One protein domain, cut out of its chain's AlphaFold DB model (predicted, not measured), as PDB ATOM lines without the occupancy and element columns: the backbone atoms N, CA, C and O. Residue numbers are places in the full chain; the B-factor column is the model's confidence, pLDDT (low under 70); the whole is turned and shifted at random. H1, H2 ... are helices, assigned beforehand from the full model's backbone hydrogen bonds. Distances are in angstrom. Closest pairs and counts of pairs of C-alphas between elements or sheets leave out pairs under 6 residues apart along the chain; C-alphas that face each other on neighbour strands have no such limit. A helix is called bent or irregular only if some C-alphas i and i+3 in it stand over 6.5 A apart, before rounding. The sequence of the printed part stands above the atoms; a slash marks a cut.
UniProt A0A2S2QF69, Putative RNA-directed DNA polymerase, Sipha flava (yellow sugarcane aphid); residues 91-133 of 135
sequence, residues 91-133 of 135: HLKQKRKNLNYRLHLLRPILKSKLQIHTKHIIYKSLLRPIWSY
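Overview. This is residues 91 to 133 of the 135 residues of the protein "Putative RNA-directed DNA polymerase" of Sipha flava (yellow sugarcane aphid) (UniProt A0A2S2QF69). The printed part is a helical hairpin: two helices, H1 and H2, side by side and running opposite ways, with a tight link folding the backbone back at one end. H1 is the longer of the two, and residues 112 to 117, at the turn, stick out from the rest. The printed part has 43 residues with two named helices in the order H1 then H2 and no named strand; its class is all helix. It is only just compact, close to loose, with a radius of gyration of the C-alphas of 11.0 A, and its outline is flat, spanning 34 by 17 by 8 A.

Along the chain. H1 is residues 91 to 111, from C-alpha 91 at (-7.523, 14.976, -34.800) to C-alpha 111 at (-7.697, -0.145, -10.128), 28.9 A from first to last C-alpha. It has a kink of 48 degrees near residue 105 and is irregular, with C-alphas 105 and 108 standing 7.2 A apart. H2 is residues 116 to 132, 21.7 A from first to last C-alpha, and ends with C-alpha 132 at (-7.240, 1.810, -33.576). It has a kink of 35 degrees near residue 123 and is neither bent nor irregular, but only just: C-alphas 126 and 129 are 6.4 A apart.

Arrangement. H1 and H2 form a helical hairpin. They touch, with 10 pairs of C-alphas within 8 A, and the closest C-alphas are those of Leu 110 and Lys 119, 6.1 A apart. Their lines stand at a shallow tilt of 12 degrees, opposite ways, and their centres are 11.6 A apart. In the backbones, 15 of 17 O i to N i+4 pairs of H1 and 9 of 13 of H2 are within hydrogen-bond range.

Size, cuts and confidence. The two C-alphas farthest apart are those of His 91 and Lys 113, 34.7 A. The first and last printed C-alphas, of His 91 and Tyr 133, are 11.5 A apart. The printed part has no cut, and the link from H1 to H2, 4 residues, is tight. Residues 112 to 117 stand free. The mean pLDDT of the printed part is 92.7, and no printed residue is under 70.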
ATOM      1  N   HIS A  91      -6.963  16.323 -34.943       93.00
ATOM      2  CA  HIS A  91      -7.523  14.976 -34.800       93.00
ATOM      3  C   HIS A  91      -6.886  14.218 -33.639       93.00
ATOM      4  O   HIS A  91      -7.590  13.762 -32.737       93.00
ATOM      5  N   LEU A  92      -5.553  14.162 -33.601       92.31
ATOM      6  CA  LEU A  92      -4.802  13.493 -32.541       92.31
ATOM      7  C   LEU A  92      -5.074  14.122 -31.171       92.31
ATOM      8  O   LEU A  92      -5.273  13.406 -30.187       92.31
ATOM      9  N   LYS A  93      -5.170  15.456 -31.094       92.75
ATOM     10  CA  LYS A  93      -5.533  16.161 -29.856       92.75
ATOM     11  C   LYS A  93      -6.931  15.762 -29.377       92.75
ATOM     12  O   LYS A  93      -7.109  15.469 -28.192       92.75
ATOM     13  N   GLN A  94      -7.907  15.701 -30.284       92.19
ATOM     14  CA  GLN A  94      -9.276  15.297 -29.960       92.19
ATOM     15  C   GLN A  94      -9.351  13.824 -29.528       92.19
ATOM     16  O   GLN A  94      -9.991  13.506 -28.523       92.19
ATOM     17  N   LYS A  95      -8.653  12.929 -30.235       91.88
ATOM     18  CA  LYS A  95      -8.548  11.503 -29.897       91.88
ATOM     19  C   LYS A  95      -7.917  11.290 -28.527       91.88
ATOM     20  O   LYS A  95      -8.487  10.575 -27.705       91.88
ATOM     21  N   ARG A  96      -6.805  11.973 -28.237       93.38
ATOM     22  CA  ARG A  96      -6.136  11.922 -26.929       93.38
ATOM     23  C   ARG A  96      -7.058  12.397 -25.809       93.38
ATOM     24  O   ARG A  96      -7.126  11.750 -24.768       93.38
ATOM     25  N   LYS A  97      -7.802  13.488 -26.024       94.31
ATOM     26  CA  LYS A  97      -8.782  13.995 -25.051       94.31
ATOM     27  C   LYS A  97      -9.884  12.966 -24.776       94.31
ATOM     28  O   LYS A  97     -10.168  12.690 -23.615       94.31
ATOM     29  N   ASN A  98     -10.456  12.366 -25.822       92.94
ATOM     30  CA  ASN A  98     -11.492  11.337 -25.693       92.94
ATOM     31  C   ASN A  98     -10.969  10.084 -24.967       92.94
ATOM     32  O   ASN A  98     -11.604   9.592 -24.036       92.94
ATOM     33  N   LEU A  99      -9.775   9.608 -25.333       93.38
ATOM     34  CA  LEU A  99      -9.139   8.464 -24.679       93.38
ATOM     35  C   LEU A  99      -8.882   8.740 -23.193       93.38
ATOM     36  O   LEU A  99      -9.228   7.915 -22.353       93.38
ATOM     37  N   ASN A 100      -8.328   9.909 -22.858       94.56
ATOM     38  CA  ASN A 100      -8.069  10.300 -21.474       94.56
ATOM     39  C   ASN A 100      -9.357  10.402 -20.654       94.56
ATOM     40  O   ASN A 100      -9.374   9.979 -19.501       94.56
ATOM     41  N   TYR A 101     -10.428  10.933 -21.247       95.00
ATOM     42  CA  TYR A 101     -11.739  10.997 -20.611       95.00
ATOM     43  C   TYR A 101     -12.285   9.596 -20.308       95.00
ATOM     44  O   TYR A 101     -12.608   9.298 -19.160       95.00
ATOM     45  N   ARG A 102     -12.299   8.687 -21.296       94.06
ATOM     46  CA  ARG A 102     -12.749   7.302 -21.072       94.06
ATOM     47  C   ARG A 102     -11.870   6.562 -20.073       94.06
ATOM     48  O   ARG A 102     -12.383   5.852 -19.214       94.06
ATOM     49  N   LEU A 103     -10.554   6.751 -20.150       94.19
ATOM     50  CA  LEU A 103      -9.623   6.183 -19.185       94.19
ATOM     51  C   LEU A 103      -9.940   6.687 -17.777       94.19
ATOM     52  O   LEU A 103      -9.953   5.887 -16.851       94.19
ATOM     53  N   HIS A 104     -10.216   7.983 -17.611       95.25
ATOM     54  CA  HIS A 104     -10.574   8.561 -16.320       95.25
ATOM     55  C   HIS A 104     -11.831   7.912 -15.727       95.25
ATOM     56  O   HIS A 104     -11.802   7.520 -14.566       95.25
ATOM     57  N   LEU A 105     -12.876   7.707 -16.534       94.31
ATOM     58  CA  LEU A 105     -14.092   7.006 -16.106       94.31
ATOM     59  C   LEU A 105     -13.832   5.543 -15.723       94.31
ATOM     60  O   LEU A 105     -14.405   5.039 -14.763       94.31
ATOM     61  N   LEU A 106     -12.947   4.857 -16.450       93.75
ATOM     62  CA  LEU A 106     -12.627   3.446 -16.209       93.75
ATOM     63  C   LEU A 106     -11.565   3.236 -15.119       93.75
ATOM     64  O   LEU A 106     -11.366   2.102 -14.681       93.75
ATOM     65  N   ARG A 107     -10.884   4.290 -14.645       94.00
ATOM     66  CA  ARG A 107      -9.822   4.192 -13.624       94.00
ATOM     67  C   ARG A 107     -10.252   3.432 -12.362       94.00
ATOM     68  O   ARG A 107      -9.459   2.591 -11.942       94.00
ATOM     69  N   PRO A 108     -11.437   3.663 -11.761       93.94
ATOM     70  CA  PRO A 108     -11.860   2.923 -10.569       93.94
ATOM     71  C   PRO A 108     -11.961   1.415 -10.830       93.94
ATOM     72  O   PRO A 108     -11.453   0.609 -10.054       93.94
ATOM     73  N   ILE A 109     -12.524   1.034 -11.980       92.75
ATOM     74  CA  ILE A 109     -12.690  -0.365 -12.395       92.75
ATOM     75  C   ILE A 109     -11.323  -1.006 -12.657       92.75
ATOM     76  O   ILE A 109     -11.035  -2.096 -12.162       92.75
ATOM     77  N   LEU A 110     -10.435  -0.315 -13.372       91.00
ATOM     78  CA  LEU A 110      -9.095  -0.816 -13.682       91.00
ATOM     79  C   LEU A 110      -8.201  -0.936 -12.433       91.00
ATOM     80  O   LEU A 110      -7.355  -1.832 -12.375       91.00
ATOM     81  N   LYS A 111      -8.407  -0.088 -11.418       92.31
ATOM     82  CA  LYS A 111      -7.697  -0.145 -10.128       92.31
ATOM     83  C   LYS A 111      -8.286  -1.137  -9.121       92.31
ATOM     84  O   LYS A 111      -7.620  -1.459  -8.144       92.31
ATOM     85  N   SER A 112      -9.499  -1.633  -9.345       93.62
ATOM     86  CA  SER A 112     -10.157  -2.593  -8.451       93.62
ATOM     87  C   SER A 112      -9.447  -3.958  -8.400       93.62
ATOM     88  O   SER A 112      -8.547  -4.243  -9.195       93.62
ATOM     89  N   LYS A 113      -9.894  -4.850  -7.507       93.88
ATOM     90  CA  LYS A 113      -9.396  -6.235  -7.383       93.88
ATOM     91  C   LYS A 113      -9.904  -7.193  -8.479       93.88
ATOM     92  O   LYS A 113      -9.766  -8.402  -8.335       93.88
ATOM     93  N   LEU A 114     -10.494  -6.683  -9.567       92.81
ATOM     94  CA  LEU A 114     -10.930  -7.510 -10.697       92.81
ATOM     95  C   LEU A 114      -9.781  -8.347 -11.275       92.81
ATOM     96  O   LEU A 114      -8.629  -7.905 -11.312       92.81
ATOM     97  N   GLN A 115     -10.122  -9.530 -11.792       95.06
ATOM     98  CA  GLN A 115      -9.170 -10.398 -12.476       95.06
ATOM     99  C   GLN A 115      -8.529  -9.679 -13.670       95.06
ATOM    100  O   GLN A 115      -9.184  -8.935 -14.410       95.06
ATOM    101  N   ILE A 116      -7.237  -9.935 -13.888       92.94
ATOM    102  CA  ILE A 116      -6.470  -9.322 -14.979       92.94
ATOM    103  C   ILE A 116      -7.088  -9.609 -16.353       92.94
ATOM    104  O   ILE A 116      -7.114  -8.729 -17.212       92.94
ATOM    105  N   HIS A 117      -7.660 -10.803 -16.532       95.56
ATOM    106  CA  HIS A 117      -8.350 -11.198 -17.755       95.56
ATOM    107  C   HIS A 117      -9.523 -10.258 -18.076       95.56
ATOM    108  O   HIS A 117      -9.594  -9.700 -19.171       95.56
ATOM    109  N   THR A 118     -10.386  -9.982 -17.095       93.75
ATOM    110  CA  THR A 118     -11.514  -9.049 -17.237       93.75
ATOM    111  C   THR A 118     -11.035  -7.630 -17.537       93.75
ATOM    112  O   THR A 118     -11.559  -6.976 -18.438       93.75
ATOM    113  N   LYS A 119      -9.988  -7.153 -16.849       94.00
ATOM    114  CA  LYS A 119      -9.391  -5.833 -17.123       94.00
ATOM    115  C   LYS A 119      -8.865  -5.730 -18.555       94.00
ATOM    116  O   LYS A 119      -9.026  -4.698 -19.204       94.00
ATOM    117  N   HIS A 120      -8.273  -6.805 -19.066       94.38
ATOM    118  CA  HIS A 120      -7.768  -6.869 -20.430       94.38
ATOM    119  C   HIS A 120      -8.896  -6.857 -21.474       94.38
ATOM    120  O   HIS A 120      -8.777  -6.160 -22.483       94.38
ATOM    121  N   ILE A 121     -10.014  -7.547 -21.216       95.06
ATOM    122  CA  ILE A 121     -11.221  -7.468 -22.059       95.06
ATOM    123  C   ILE A 121     -11.759  -6.036 -22.091       95.06
ATOM    124  O   ILE A 121     -12.021  -5.505 -23.171       95.06
ATOM    125  N   ILE A 122     -11.870  -5.379 -20.934       93.56
ATOM    126  CA  ILE A 122     -12.331  -3.984 -20.831       93.56
ATOM    127  C   ILE A 122     -11.421  -3.055 -21.643       93.56
ATOM    128  O   ILE A 122     -11.897  -2.232 -22.423       93.56
ATOM    129  N   TYR A 123     -10.102  -3.215 -21.520       92.56
ATOM    130  CA  TYR A 123      -9.144  -2.448 -22.310       92.56
ATOM    131  C   TYR A 123      -9.335  -2.668 -23.821       92.56
ATOM    132  O   TYR A 123      -9.454  -1.698 -24.578       92.56
ATOM    133  N   LYS A 124      -9.408  -3.931 -24.263       94.19
ATOM    134  CA  LYS A 124      -9.556  -4.293 -25.681       94.19
ATOM    135  C   LYS A 124     -10.885  -3.843 -26.289       94.19
ATOM    136  O   LYS A 124     -10.907  -3.535 -27.474       94.19
ATOM    137  N   SER A 125     -11.959  -3.807 -25.506       93.06
ATOM    138  CA  SER A 125     -13.307  -3.467 -25.982       93.06
ATOM    139  C   SER A 125     -13.623  -1.973 -25.912       93.06
ATOM    140  O   SER A 125     -14.290  -1.458 -26.801       93.06
ATOM    141  N   LEU A 126     -13.146  -1.251 -24.892       92.19
ATOM    142  CA  LEU A 126     -13.576   0.133 -24.652       92.19
ATOM    143  C   LEU A 126     -12.514   1.187 -24.964       92.19
ATOM    144  O   LEU A 126     -12.873   2.306 -25.343       92.19
ATOM    145  N   LEU A 127     -11.229   0.856 -24.796       91.62
ATOM    146  CA  LEU A 127     -10.119   1.800 -24.969       91.62
ATOM    147  C   LEU A 127      -9.394   1.598 -26.301       91.62
ATOM    148  O   LEU A 127      -9.214   2.564 -27.041       91.62
ATOM    149  N   ARG A 128      -9.030   0.353 -26.639       91.62
ATOM    150  CA  ARG A 128      -8.321   0.031 -27.890       91.62
ATOM    151  C   ARG A 128      -9.048   0.541 -29.145       91.62
ATOM    152  O   ARG A 128      -8.364   1.159 -29.959       91.62
ATOM    153  N   PRO A 129     -10.384   0.403 -29.295       92.19
ATOM    154  CA  PRO A 129     -11.068   0.833 -30.519       92.19
ATOM    155  C   PRO A 129     -10.994   2.341 -30.770       92.19
ATOM    156  O   PRO A 129     -11.038   2.790 -31.911       92.19
ATOM    157  N   ILE A 130     -10.850   3.147 -29.712       89.12
ATOM    158  CA  ILE A 130     -10.743   4.607 -29.841       89.12
ATOM    159  C   ILE A 130      -9.457   4.986 -30.569       89.12
ATOM    160  O   ILE A 130      -9.473   5.916 -31.380       89.12
ATOM    161  N   TRP A 131      -8.365   4.285 -30.252       83.62
ATOM    162  CA  TRP A 131      -7.055   4.520 -30.844       83.62
ATOM    163  C   TRP A 131      -6.893   3.783 -32.170       83.62
ATOM    164  O   TRP A 131      -6.352   4.356 -33.092       83.62
ATOM    165  N   SER A 132      -7.399   2.555 -32.318       87.19
ATOM    166  CA  SER A 132      -7.240   1.810 -33.576       87.19
ATOM    167  C   SER A 132      -8.089   2.344 -34.732       87.19
ATOM    168  O   SER A 132      -7.855   1.981 -35.875       87.19
ATOM    169  N   TYR A 133      -9.110   3.158 -34.457       85.00
ATOM    170  CA  TYR A 133      -9.905   3.788 -35.506       85.00
ATOM    171  C   TYR A 133      -9.293   5.123 -35.938       85.00
ATOM    172  O   TYR A 133      -9.273   6.068 -35.139       85.00
TER     173      TYR A 133